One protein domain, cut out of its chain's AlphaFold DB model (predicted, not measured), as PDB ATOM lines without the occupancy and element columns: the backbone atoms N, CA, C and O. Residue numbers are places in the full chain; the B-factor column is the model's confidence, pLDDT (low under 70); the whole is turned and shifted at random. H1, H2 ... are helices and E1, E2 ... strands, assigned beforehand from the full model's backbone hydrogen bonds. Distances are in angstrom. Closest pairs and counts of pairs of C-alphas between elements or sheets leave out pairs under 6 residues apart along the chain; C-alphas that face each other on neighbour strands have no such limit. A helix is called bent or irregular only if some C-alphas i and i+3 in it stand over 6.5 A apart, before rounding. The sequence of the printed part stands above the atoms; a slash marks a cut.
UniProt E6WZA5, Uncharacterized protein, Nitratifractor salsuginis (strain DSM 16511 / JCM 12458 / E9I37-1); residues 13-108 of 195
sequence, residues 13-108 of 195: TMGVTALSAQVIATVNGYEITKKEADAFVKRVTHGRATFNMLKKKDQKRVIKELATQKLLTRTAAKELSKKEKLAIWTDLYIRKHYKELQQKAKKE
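This is residues 13 to 108 of the 195 residues of an uncharacterized protein of Nitratifractor salsuginis (strain DSM 16511 / JCM 12458 / E9I37-1) (UniProt E6WZA5). A small head, with hairpin E1-E2 and helix H1 packed on one long helix, H2, sends out a bent helical arm, H3, whose residues 86 to 108 stand free. The printed part has 96 residues with two named strands and three named helices, in the order E1, E2, H1, H2, H3 along the chain; the class is mostly helix, and the sheet of two strands, E1 - E2, is antiparallel. The whole is loose, radius of gyration of the C-alphas 17.6 A, spanning 54 by 35 by 25 A.

Find C-alpha 23 at (199.759, 133.465, 338.774), where E1 runs to 27; E2 is 30 to 33, H1 34 to 45. H2, 56 to 79, measures 34.4 A. H3, 82 to 108, was assigned as one helix by its hydrogen bonds but is bent, C-alphas 96 and 99 being 7.6 A apart: arm H3a is 82 to 96, 20.8 A, and arm H3b is 99 to 108, with C-alpha 108 at (202.578, 108.361, 295.184).

In hairpin E1-E2, N 27 and O 30 are 2.9 A apart, within hydrogen-bond range. The closest C-alphas of E1 and H2, Val 27 and Ala 67, are 5.9 A apart. H1 touches H2 with residues 36 to 41 alone, about perpendicular at 74 degrees; closest are C-alphas 37 and 62, 6.8 A. H2 and H3a are only just apart, at 8.3 A. H3a and H3b make a steep tilt of 66 degrees. In H1, H2, H3a and H3b every O i to N i+4 pair is within hydrogen-bond range.

The farthest C-alphas, Lys 56 and Glu 108, are 55.3 A apart. The printed part has no cut and no long link; residues 13 to 20 have pLDDT under 70.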
ATOM      1  N   THR A  13     201.955 127.468 322.074       40.47
ATOM      2  CA  THR A  13     200.650 126.795 322.108       40.47
ATOM      3  C   THR A  13     200.207 126.652 323.563       40.47
ATOM      4  O   THR A  13     200.775 125.856 324.312       40.47
ATOM      5  N   MET A  14     199.215 127.438 323.981       48.38
ATOM      6  CA  MET A  14     198.605 127.325 325.307       48.38
ATOM      7  C   MET A  14     197.690 126.098 325.338       48.38
ATOM      8  O   MET A  14     196.561 126.149 324.862       48.38
ATOM      9  N   GLY A  15     198.185 124.981 325.871       43.12
ATOM     10  CA  GLY A  15     197.347 123.831 326.209       43.12
ATOM     11  C   GLY A  15     196.494 124.145 327.440       43.12
ATOM     12  O   GLY A  15     197.036 124.461 328.502       43.12
ATOM     13  N   VAL A  16     195.171 124.068 327.296       45.41
ATOM     14  CA  VAL A  16     194.211 124.278 328.385       45.41
ATOM     15  C   VAL A  16     194.124 122.993 329.209       45.41
ATOM     16  O   VAL A  16     193.399 122.068 328.867       45.41
ATOM     17  N   THR A  17     194.886 122.927 330.299       45.44
ATOM     18  CA  THR A  17     194.562 122.065 331.442       45.44
ATOM     19  C   THR A  17     194.563 122.937 332.689       45.44
ATOM     20  O   THR A  17     195.616 123.423 333.115       45.44
ATOM     21  N   ALA A  18     193.362 123.187 333.216       47.22
ATOM     22  CA  ALA A  18     193.116 123.941 334.436       47.22
ATOM     23  C   ALA A  18     193.423 123.064 335.662       47.22
ATOM     24  O   ALA A  18     192.540 122.511 336.300       47.22
ATOM     25  N   LEU A  19     194.709 122.930 335.971       49.59
ATOM     26  CA  LEU A  19     195.157 122.977 337.363       49.59
ATOM     27  C   LEU A  19     195.425 124.459 337.636       49.59
ATOM     28  O   LEU A  19     195.951 125.121 336.737       49.59
ATOM     29  N   SER A  20     195.043 124.990 338.801       55.38
ATOM     30  CA  SER A  20     195.209 126.408 339.169       55.38
ATOM     31  C   SER A  20     196.692 126.798 339.180       55.38
ATOM     32  O   SER A  20     197.382 126.800 340.196       55.38
ATOM     33  N   ALA A  21     197.236 127.066 337.997       72.12
ATOM     34  CA  ALA A  21     198.635 127.386 337.828       72.12
ATOM     35  C   ALA A  21     198.888 128.732 338.508       72.12
ATOM     36  O   ALA A  21     198.275 129.729 338.142       72.12
ATOM     37  N   GLN A  22     199.792 128.748 339.490       91.19
ATOM     38  CA  GLN A  22     200.159 129.943 340.248       91.19
ATOM     39  C   GLN A  22     200.375 131.142 339.316       91.19
ATOM     40  O   GLN A  22     201.274 131.113 338.470       91.19
ATOM     41  N   VAL A  23     199.575 132.194 339.481       94.31
ATOM     42  CA  VAL A  23     199.759 133.465 338.774       94.31
ATOM     43  C   VAL A  23     200.966 134.172 339.382       94.31
ATOM     44  O   VAL A  23     201.045 134.353 340.594       94.31
ATOM     45  N   ILE A  24     201.937 134.530 338.544       94.56
ATOM     46  CA  ILE A  24     203.189 135.174 338.975       94.56
ATOM     47  C   ILE A  24     203.303 136.624 338.496       94.56
ATOM     48  O   ILE A  24     204.158 137.359 338.985       94.56
ATOM     49  N   ALA A  25     202.474 137.028 337.530       95.25
ATOM     50  CA  ALA A  25     202.341 138.402 337.057       95.25
ATOM     51  C   ALA A  25     201.036 138.574 336.265       95.25
ATOM     52  O   ALA A  25     200.442 137.598 335.804       95.25
ATOM     53  N   THR A  26     200.625 139.820 336.053       94.44
ATOM     54  CA  THR A  26     199.521 140.191 335.161       94.44
ATOM     55  C   THR A  26     199.962 141.314 334.221       94.44
ATOM     56  O   THR A  26     200.831 142.119 334.556       94.44
ATOM     57  N   VAL A  27     199.390 141.361 333.018       92.75
ATOM     58  CA  VAL A  27     199.588 142.449 332.051       92.75
ATOM     59  C   VAL A  27     198.251 142.794 331.400       92.75
ATOM     60  O   VAL A  27     197.649 141.954 330.740       92.75
ATOM     61  N   ASN A  28     197.748 144.013 331.609       90.94
ATOM     62  CA  ASN A  28     196.431 144.460 331.124       90.94
ATOM     63  C   ASN A  28     195.300 143.449 331.419       90.94
ATOM     64  O   ASN A  28     194.514 143.107 330.536       90.94
ATOM     65  N   GLY A  29     195.271 142.905 332.640       88.88
ATOM     66  CA  GLY A  29     194.294 141.891 333.061       88.88
ATOM     67  C   GLY A  29     194.555 140.472 332.536       88.88
ATOM     68  O   GLY A  29     193.839 139.548 332.903       88.88
ATOM     69  N   TYR A  30     195.586 140.257 331.713       90.12
ATOM     70  CA  TYR A  30     195.998 138.923 331.289       90.12
ATOM     71  C   TYR A  30     197.005 138.322 332.264       90.12
ATOM     72  O   TYR A  30     198.088 138.867 332.474       90.12
ATOM     73  N   GLU A  31     196.669 137.161 332.812       93.88
ATOM     74  CA  GLU A  31     197.543 136.424 333.719       93.88
ATOM     75  C   GLU A  31     198.758 135.830 332.999       93.88
ATOM     76  O   GLU A  31     198.675 135.354 331.859       93.88
ATOM     77  N   ILE A  32     199.882 135.840 333.710       94.00
ATOM     78  CA  ILE A  32     201.108 135.115 333.399       94.00
ATOM     79  C   ILE A  32     201.328 134.137 334.547       94.00
ATOM     80  O   ILE A  32     201.550 134.523 335.697       94.00
ATOM     81  N   THR A  33     201.256 132.857 334.226       95.31
ATOM     82  CA  THR A  33     201.345 131.757 335.181       95.31
ATOM     83  C   THR A  33     202.771 131.232 335.291       95.31
ATOM     84  O   THR A  33     203.572 131.286 334.352       95.31
ATOM     85  N   LYS A  34     203.086 130.625 336.436       94.62
ATOM     86  CA  LYS A  34     204.345 129.909 336.649       94.62
ATOM     87  C   LYS A  34     204.548 128.803 335.615       94.62
ATOM     88  O   LYS A  34     205.669 128.591 335.171       94.62
ATOM     89  N   LYS A  35     203.473 128.133 335.187       94.44
ATOM     90  CA  LYS A  35     203.516 127.085 334.155       94.44
ATOM     91  C   LYS A  35     204.000 127.636 332.810       94.44
ATOM     92  O   LYS A  35     204.867 127.024 332.188       94.44
ATOM     93  N   GLU A  36     203.488 128.791 332.380       93.56
ATOM     94  CA  GLU A  36     203.949 129.477 331.161       93.56
ATOM     95  C   GLU A  36     205.425 129.887 331.279       93.56
ATOM     96  O   GLU A  36     206.203 129.671 330.349       93.56
ATOM     97  N   ALA A  37     205.832 130.411 332.439       95.06
ATOM     98  CA  ALA A  37     207.220 130.784 332.699       95.06
ATOM     99  C   ALA A  37     208.175 129.590 332.726       95.06
ATOM    100  O   ALA A  37     209.221 129.633 332.081       95.06
ATOM    101  N   ASP A  38     207.807 128.497 333.388       95.44
ATOM    102  CA  ASP A  38     208.593 127.267 333.393       95.44
ATOM    103  C   ASP A  38     208.703 126.671 331.987       95.44
ATOM    104  O   ASP A  38     209.790 126.258 331.591       95.44
ATOM    105  N   ALA A  39     207.620 126.664 331.203       95.31
ATOM    106  CA  ALA A  39     207.649 126.194 329.819       95.31
ATOM    107  C   ALA A  39     208.576 127.050 328.942       95.31
ATOM    108  O   ALA A  39     209.378 126.513 328.173       95.31
ATOM    109  N   PHE A  40     208.512 128.376 329.086       93.50
ATOM    110  CA  PHE A  40     209.397 129.296 328.379       93.50
ATOM    111  C   PHE A  40     210.864 129.055 328.739       93.50
ATOM    112  O   PHE A  40     211.688 128.880 327.840       93.50
ATOM    113  N   VAL A  41     211.182 128.999 330.038       94.62
ATOM    114  CA  VAL A  41     212.553 128.799 330.526       94.62
ATOM    115  C   VAL A  41     213.086 127.446 330.073       94.62
ATOM    116  O   VAL A  41     214.136 127.404 329.440       94.62
ATOM    117  N   LYS A  42     212.330 126.360 330.273       95.25
ATOM    118  CA  LYS A  42     212.716 125.023 329.804       95.25
ATOM    119  C   LYS A  42     213.005 125.017 328.308       95.25
ATOM    120  O   LYS A  42     214.004 124.440 327.895       95.25
ATOM    121  N   ARG A  43     212.187 125.680 327.489       91.00
ATOM    122  CA  ARG A  43     212.418 125.757 326.040       91.00
ATOM    123  C   ARG A  43     213.740 126.452 325.710       91.00
ATOM    124  O   ARG A  43     214.525 125.901 324.947       91.00
ATOM    125  N   VAL A  44     214.012 127.623 326.292       88.25
ATOM    126  CA  VAL A  44     215.236 128.392 325.981       88.25
ATOM    127  C   VAL A  44     216.497 127.798 326.607       88.25
ATOM    128  O   VAL A  44     217.596 128.006 326.102       88.25
ATOM    129  N   THR A  45     216.366 127.039 327.695       90.75
ATOM    130  CA  THR A  45     217.499 126.372 328.346       90.75
ATOM    131  C   THR A  45     217.663 124.914 327.930       90.75
ATOM    132  O   THR A  45     218.534 124.246 328.484       90.75
ATOM    133  N   HIS A  46     216.851 124.402 327.001       91.25
ATOM    134  CA  HIS A  46     216.803 122.979 326.638       91.25
ATOM    135  C   HIS A  46     216.611 122.061 327.860       91.25
ATOM    136  O   HIS A  46     217.381 121.143 328.106       91.25
ATOM    137  N   GLY A  47     215.623 122.374 328.697       91.88
ATOM    138  CA  GLY A  47     215.237 121.596 329.876       91.88
ATOM    139  C   GLY A  47     216.092 121.823 331.126       91.88
ATOM    140  O   GLY A  47     215.690 121.405 332.204       91.88
ATOM    141  N   ARG A  48     217.226 122.527 331.016       93.31
ATOM    142  CA  ARG A  48     218.204 122.672 332.112       93.31
ATOM    143  C   ARG A  48     217.779 123.563 333.283       93.31
ATOM    144  O   ARG A  48     218.434 123.532 334.319       93.31
ATOM    145  N   ALA A  49     216.744 124.387 333.130       93.75
ATOM    146  CA  ALA A  49     216.298 125.282 334.188       93.75
ATOM    147  C   ALA A  49     214.776 125.441 334.220       93.75
ATOM    148  O   ALA A  49     214.062 125.168 333.253       93.75
ATOM    149  N   THR A  50     214.304 125.941 335.356       95.12
ATOM    150  CA  THR A  50     212.929 126.386 335.594       95.12
ATOM    151  C   THR A  50     212.942 127.840 336.048       95.12
ATOM    152  O   THR A  50     213.994 128.384 336.396       95.12
ATOM    153  N   PHE A  51     211.786 128.496 336.052       94.31
ATOM    154  CA  PHE A  51     211.673 129.911 336.392       94.31
ATOM    155  C   PHE A  51     212.232 130.234 337.785       94.31
ATOM    156  O   PHE A  51     212.919 131.242 337.966       94.31
ATOM    157  N   ASN A  52     212.019 129.349 338.760       95.44
ATOM    158  CA  ASN A  52     212.495 129.542 340.133       95.44
ATOM    159  C   ASN A  52     214.018 129.411 340.278       95.44
ATOM    160  O   ASN A  52     214.577 129.954 341.224       95.44
ATOM    161  N   MET A  53     214.694 128.747 339.336       96.38
ATOM    162  CA  MET A  53     216.158 128.618 339.328       96.38
ATOM    163  C   MET A  53     216.854 129.883 338.804       96.38
ATOM    164  O   MET A  53     218.077 129.997 338.870       96.38
ATOM    165  N   LEU A  54     216.097 130.828 338.243       94.81
ATOM    166  CA  LEU A  54     216.635 132.066 337.698       94.81
ATOM    167  C   LEU A  54     216.861 133.113 338.791       94.81
ATOM    168  O   LEU A  54     216.070 133.264 339.722       94.81
ATOM    169  N   LYS A  55     217.899 133.936 338.613       96.19
ATOM    170  CA  LYS A  55     218.085 135.144 339.426       96.19
ATOM    171  C   LYS A  55     216.922 136.113 339.195       96.19
ATOM    172  O   LYS A  55     216.380 136.192 338.093       96.19
ATOM    173  N   LYS A  56     216.602 136.942 340.195       95.88
ATOM    174  CA  LYS A  56     215.492 137.920 340.144       95.88
ATOM    175  C   LYS A  56     215.502 138.803 338.891       95.88
ATOM    176  O   LYS A  56     214.451 139.067 338.315       95.88
ATOM    177  N   LYS A  57     216.685 139.234 338.436       95.00
ATOM    178  CA  LYS A  57     216.838 140.011 337.194       95.00
ATOM    179  C   LYS A  57     216.339 139.241 335.968       95.00
ATOM    180  O   LYS A  57     215.621 139.805 335.147       95.00
ATOM    181  N   ASP A  58     216.687 137.965 335.854       94.44
ATOM    182  CA  ASP A  58     216.299 137.126 334.720       94.44
ATOM    183  C   ASP A  58     214.834 136.686 334.814       94.44
ATOM    184  O   ASP A  58     214.150 136.651 333.794       94.44
ATOM    185  N   GLN A  59     214.302 136.483 336.025       95.94
ATOM    186  CA  GLN A  59     212.863 136.297 336.244       95.94
ATOM    187  C   GLN A  59     212.049 137.484 335.703       95.94
ATOM    188  O   GLN A  59     211.098 137.286 334.948       95.94
ATOM    189  N   LYS A  60     212.463 138.724 336.009       95.88
ATOM    190  CA  LYS A  60     211.821 139.936 335.467       95.88
ATOM    191  C   LYS A  60     211.878 139.989 333.937       95.88
ATOM    192  O   LYS A  60     210.904 140.395 333.310       95.88
ATOM    193  N   ARG A  61     212.988 139.555 333.327       94.44
ATOM    194  CA  ARG A  61     213.108 139.476 331.860       94.44
ATOM    195  C   ARG A  61     212.132 138.461 331.277       94.44
ATOM    196  O   ARG A  61     211.405 138.813 330.360       94.44
ATOM    197  N   VAL A  62     212.058 137.253 331.836       95.25
ATOM    198  CA  VAL A  62     211.098 136.226 331.395       95.25
ATOM    199  C   VAL A  62     209.659 136.735 331.496       95.25
ATOM    200  O   VAL A  62     208.902 136.590 330.539       95.25
ATOM    201  N   ILE A  63     209.289 137.384 332.605       96.06
ATOM    202  CA  ILE A  63     207.955 137.983 332.761       96.06
ATOM    203  C   ILE A  63     207.703 139.040 331.681       96.06
ATOM    204  O   ILE A  63     206.649 139.014 331.056       96.06
ATOM    205  N   LYS A  64     208.662 139.940 331.420       95.94
ATOM    206  CA  LYS A  64     208.523 140.977 330.384       95.94
ATOM    207  C   LYS A  64     208.328 140.371 328.990       95.94
ATOM    208  O   LYS A  64     207.476 140.840 328.237       95.94
ATOM    209  N   GLU A  65     209.079 139.326 328.653       94.06
ATOM    210  CA  GLU A  65     208.940 138.623 327.372       94.06
ATOM    211  C   GLU A  65     207.565 137.957 327.239       94.06
ATOM    212  O   GLU A  65     206.886 138.124 326.226       94.06
ATOM    213  N   LEU A  66     207.108 137.253 328.277       94.44
ATOM    214  CA  LEU A  66     205.783 136.631 328.286       94.44
ATOM    215  C   LEU A  66     204.665 137.665 328.224       94.44
ATOM    216  O   LEU A  66     203.704 137.468 327.485       94.44
ATOM    217  N   ALA A  67     204.808 138.780 328.939       94.94
ATOM    218  CA  ALA A  67     203.859 139.880 328.892       94.94
ATOM    219  C   ALA A  67     203.753 140.457 327.477       94.94
ATOM    220  O   ALA A  67     202.654 140.620 326.950       94.94
ATOM    221  N   THR A  68     204.900 140.680 326.833       93.75
ATOM    222  CA  THR A  68     204.977 141.160 325.448       93.75
ATOM    223  C   THR A  68     204.292 140.182 324.495       93.75
ATOM    224  O   THR A  68     203.430 140.581 323.716       93.75
ATOM    225  N   GLN A  69     204.594 138.882 324.594       90.75
ATOM    226  CA  GLN A  69     203.950 137.852 323.772       90.75
ATOM    227  C   GLN A  69     202.437 137.782 324.008       90.75
ATOM    228  O   GLN A  69     201.669 137.663 323.051       90.75
ATOM    229  N   LYS A  70     201.993 137.883 325.264       92.38
ATOM    230  CA  LYS A  70     200.571 137.879 325.625       92.38
ATOM    231  C   LYS A  70     199.856 139.066 324.987       92.38
ATOM    232  O   LYS A  70     198.840 138.870 324.331       92.38
ATOM    233  N   LEU A  71     200.404 140.274 325.118       93.62
ATOM    234  CA  LEU A  71     199.819 141.468 324.515       93.62
ATOM    235  C   LEU A  71     199.786 141.369 322.990       93.62
ATOM    236  O   LEU A  71     198.714 141.514 322.414       93.62
ATOM    237  N   LEU A  72     200.902 141.022 322.343       92.00
ATOM    238  CA  LEU A  72     200.960 140.884 320.884       92.00
ATOM    239  C   LEU A  72     199.928 139.882 320.358       92.00
ATOM    240  O   LEU A  72     199.182 140.180 319.429       92.00
ATOM    241  N   THR A  73     199.850 138.698 320.970       89.69
ATOM    242  CA  THR A  73     198.907 137.655 320.538       89.69
ATOM    243  C   THR A  73     197.452 138.052 320.776       89.69
ATOM    244  O   THR A  73     196.604 137.778 319.928       89.69
ATOM    245  N   ARG A  74     197.142 138.731 321.888       90.62
ATOM    246  CA  ARG A  74     195.786 139.219 322.184       90.62
ATOM    247  C   ARG A  74     195.377 140.367 321.267       90.62
ATOM    248  O   ARG A  74     194.246 140.355 320.788       90.62
ATOM    249  N   THR A  75     196.275 141.307 320.997       90.75
ATOM    250  CA  THR A  75     196.049 142.407 320.052       90.75
ATOM    251  C   THR A  75     195.829 141.864 318.643       90.75
ATOM    252  O   THR A  75     194.775 142.105 318.065       90.75
ATOM    253  N   ALA A  76     196.718 140.998 318.143       91.06
ATOM    254  CA  ALA A  76     196.551 140.365 316.832       91.06
ATOM    255  C   ALA A  76     195.246 139.555 316.730       91.06
ATOM    256  O   ALA A  76     194.568 139.570 315.704       91.06
ATOM    257  N   ALA A  77     194.845 138.862 317.802       89.50
ATOM    258  CA  ALA A  77     193.578 138.138 317.827       89.50
ATOM    259  C   ALA A  77     192.351 139.062 317.738       89.50
ATOM    260  O   ALA A  77     191.322 138.621 317.224       89.50
ATOM    261  N   LYS A  78     192.440 140.308 318.211       92.50
ATOM    262  CA  LYS A  78     191.365 141.306 318.099       92.50
ATOM    263  C   LYS A  78     191.358 141.990 316.731       92.50
ATOM    264  O   LYS A  78     190.292 142.127 316.147       92.50
ATOM    265  N   GLU A  79     192.527 142.372 316.228       94.75
ATOM    266  CA  GLU A  79     192.656 143.206 315.024       94.75
ATOM    267  C   GLU A  79     192.548 142.416 313.714       94.75
ATOM    268  O   GLU A  79     191.995 142.919 312.741       94.75
ATOM    269  N   LEU A  80     193.030 141.169 313.671       93.56
ATOM    270  CA  LEU A  80     193.020 140.387 312.434       93.56
ATOM    271  C   LEU A  80     191.624 139.843 312.107       93.56
ATOM    272  O   LEU A  80     190.960 139.193 312.933       93.56
ATOM    273  N   SER A  81     191.221 140.004 310.848       95.62
ATOM    274  CA  SER A  81     189.993 139.423 310.312       95.62
ATOM    275  C   SER A  81     190.058 137.890 310.271       95.62
ATOM    276  O   SER A  81     191.124 137.268 310.286       95.62
ATOM    277  N   LYS A  82     188.890 137.241 310.164       95.00
ATOM    278  CA  LYS A  82     188.807 135.777 309.989       95.00
ATOM    279  C   LYS A  82     189.584 135.301 308.755       95.00
ATOM    280  O   LYS A  82     190.224 134.256 308.809       95.00
ATOM    281  N   LYS A  83     189.548 136.076 307.665       95.06
ATOM    282  CA  LYS A  83     190.230 135.756 306.405       95.06
ATOM    283  C   LYS A  83     191.751 135.787 306.564       95.06
ATOM    284  O   LYS A  83     192.422 134.870 306.105       95.06
ATOM    285  N   GLU A  84     192.286 136.807 307.230       92.81
ATOM    286  CA  GLU A  84     193.731 136.931 307.472       92.81
ATOM    287  C   GLU A  84     194.241 135.839 308.412       92.81
ATOM    288  O   GLU A  84     195.257 135.205 308.130       92.81
ATOM    289  N   LYS A  85     193.491 135.552 309.487       92.12
ATOM    290  CA  LYS A  85     193.796 134.439 310.399       92.12
ATOM    291  C   LYS A  85     193.858 133.113 309.651       92.12
ATOM    292  O   LYS A  85     194.838 132.387 309.789       92.12
ATOM    293  N   LEU A  86     192.845 132.828 308.833       94.44
ATOM    294  CA  LEU A  86     192.789 131.596 308.056       94.44
ATOM    295  C   LEU A  86     193.984 131.477 307.104       94.44
ATOM    296  O   LEU A  86     194.601 130.420 307.062       94.44
ATOM    297  N   ALA A  87     194.362 132.553 306.409       92.94
ATOM    298  CA  ALA A  87     195.515 132.539 305.508       92.94
ATOM    299  C   ALA A  87     196.818 132.142 306.229       92.94
ATOM    300  O   ALA A  87     197.544 131.267 305.755       92.94
ATOM    301  N   ILE A  88     197.088 132.728 307.400       91.38
ATOM    302  CA  ILE A  88     198.289 132.411 308.188       91.38
ATOM    303  C   ILE A  88     198.221 131.005 308.794       91.38
ATOM    304  O   ILE A  88     199.232 130.305 308.838       91.38
ATOM    305  N   TRP A  89     197.047 130.552 309.240       91.38
ATOM    306  CA  TRP A  89     196.877 129.186 309.742       91.38
ATOM    307  C   TRP A  89     197.088 128.140 308.652       91.38
ATOM    308  O   TRP A  89     197.756 127.137 308.901       91.38
ATOM    309  N   THR A  90     196.567 128.376 307.446       93.19
ATOM    310  CA  THR A  90     196.784 127.503 306.290       93.19
ATOM    311  C   THR A  90     198.263 127.427 305.933       93.19
ATOM    312  O   THR A  90     198.790 126.328 305.777       93.19
ATOM    313  N   ASP A  91     198.958 128.562 305.870       92.00
ATOM    314  CA  ASP A  91     200.401 128.583 305.626       92.00
ATOM    315  C   ASP A  91     201.183 127.814 306.711       92.00
ATOM    316  O   ASP A  91     202.027 126.971 306.397       92.00
ATOM    317  N   LEU A  92     200.862 128.023 307.993       92.31
ATOM    318  CA  LEU A  92     201.494 127.292 309.095       92.31
ATOM    319  C   LEU A  92     201.240 125.780 309.003       92.31
ATOM    320  O   LEU A  92     202.158 124.987 309.227       92.31
ATOM    321  N   TYR A  93     200.014 125.378 308.663       92.75
ATOM    322  CA  TYR A  93     199.650 123.979 308.458       92.75
ATOM    323  C   TYR A  93     200.467 123.356 307.321       92.75
ATOM    324  O   TYR A  93     201.099 122.318 307.518       92.75
ATOM    325  N   ILE A  94     200.535 124.021 306.163       92.69
ATOM    326  CA  ILE A  94     201.328 123.558 305.017       92.69
ATOM    327  C   ILE A  94     202.792 123.398 305.422       92.69
ATOM    328  O   ILE A  94     203.376 122.349 305.168       92.69
ATOM    329  N   ARG A  95     203.383 124.390 306.102       91.25
ATOM    330  CA  ARG A  95     204.781 124.327 306.561       91.25
ATOM    331  C   ARG A  95     205.026 123.165 307.520       91.25
ATOM    332  O   ARG A  95     206.013 122.450 307.364       91.25
ATOM    333  N   LYS A  96     204.120 122.944 308.477       92.31
ATOM    334  CA  LYS A  96     204.203 121.835 309.437       92.31
ATOM    335  C   LYS A  96     204.185 120.473 308.738       92.31
ATOM    336  O   LYS A  96     204.950 119.591 309.113       92.31
ATOM    337  N   HIS A  97     203.348 120.322 307.716       94.69
ATOM    338  CA  HIS A  97     203.164 119.063 306.992       94.69
ATOM    339  C   HIS A  97     204.013 118.952 305.718       94.69
ATOM    340  O   HIS A  97     203.953 117.945 305.017       94.69
ATOM    341  N   TYR A  98     204.854 119.943 305.414       93.19
ATOM    342  CA  TYR A  98     205.568 120.021 304.139       93.19
ATOM    343  C   TYR A  98     206.460 118.802 303.876       93.19
ATOM    344  O   TYR A  98     206.453 118.249 302.779       93.19
ATOM    345  N   LYS A  99     207.183 118.326 304.897       94.50
ATOM    346  CA  LYS A  99     208.036 117.133 304.781       94.50
ATOM    347  C   LYS A  99     207.220 115.873 304.481       94.50
ATOM    348  O   LYS A  99     207.645 115.050 303.676       94.50
ATOM    349  N   GLU A 100     206.054 115.725 305.104       95.56
ATOM    350  CA  GLU A 100     205.143 114.605 304.848       95.56
ATOM    351  C   GLU A 100     204.581 114.681 303.427       95.56
ATOM    352  O   GLU A 100     204.615 113.685 302.710       95.56
ATOM    353  N   LEU A 101     204.155 115.870 302.987       94.75
ATOM    354  CA  LEU A 101     203.687 116.118 301.622       94.75
ATOM    355  C   LEU A 101     204.765 115.790 300.581       94.75
ATOM    356  O   LEU A 101     204.472 115.138 299.583       94.75
ATOM    357  N   GLN A 102     206.024 116.166 300.828       94.62
ATOM    358  CA  GLN A 102     207.143 115.799 299.956       94.62
ATOM    359  C   GLN A 102     207.353 114.284 299.886       94.62
ATOM    360  O   GLN A 102     207.606 113.749 298.808       94.62
ATOM    361  N   GLN A 103     207.266 113.582 301.017       96.19
ATOM    362  CA  GLN A 103     207.436 112.128 301.035       96.19
ATOM    363  C   GLN A 103     206.287 111.409 300.332       96.19
ATOM    364  O   GLN A 103     206.539 110.478 299.569       96.19
ATOM    365  N   LYS A 104     205.048 111.867 300.536       96.12
ATOM    366  CA  LYS A 104     203.883 111.382 299.790       96.12
ATOM    367  C   LYS A 104     204.065 111.606 298.296       96.12
ATOM    368  O   LYS A 104     204.030 110.642 297.550       96.12
ATOM    369  N   ALA A 105     204.418 112.818 297.865       95.69
ATOM    370  CA  ALA A 105     204.673 113.113 296.453       95.69
ATOM    371  C   ALA A 105     205.760 112.209 295.839       95.69
ATOM    372  O   ALA A 105     205.612 111.728 294.719       95.69
ATOM    373  N   LYS A 106     206.846 111.917 296.570       93.81
ATOM    374  CA  LYS A 106     207.896 110.999 296.092       93.81
ATOM    375  C   LYS A 106     207.400 109.565 295.902       93.81
ATOM    376  O   LYS A 106     207.861 108.910 294.968       93.81
ATOM    377  N   LYS A 107     206.517 109.087 296.780       96.44
ATOM    378  CA  LYS A 107     206.000 107.711 296.775       96.44
ATOM    379  C   LYS A 107     204.814 107.521 295.832       96.44
ATOM    380  O   LYS A 107     204.758 106.513 295.145       96.44
ATOM    381  N   GLU A 108     203.889 108.473 295.828       97.06
ATOM    382  CA  GLU A 108     202.578 108.361 295.184       97.06
ATOM    383  C   GLU A 108     202.592 108.839 293.727       97.06
ATOM    384  O   GLU A 108     201.861 108.284 292.916       97.06
TER     385      GLU A 108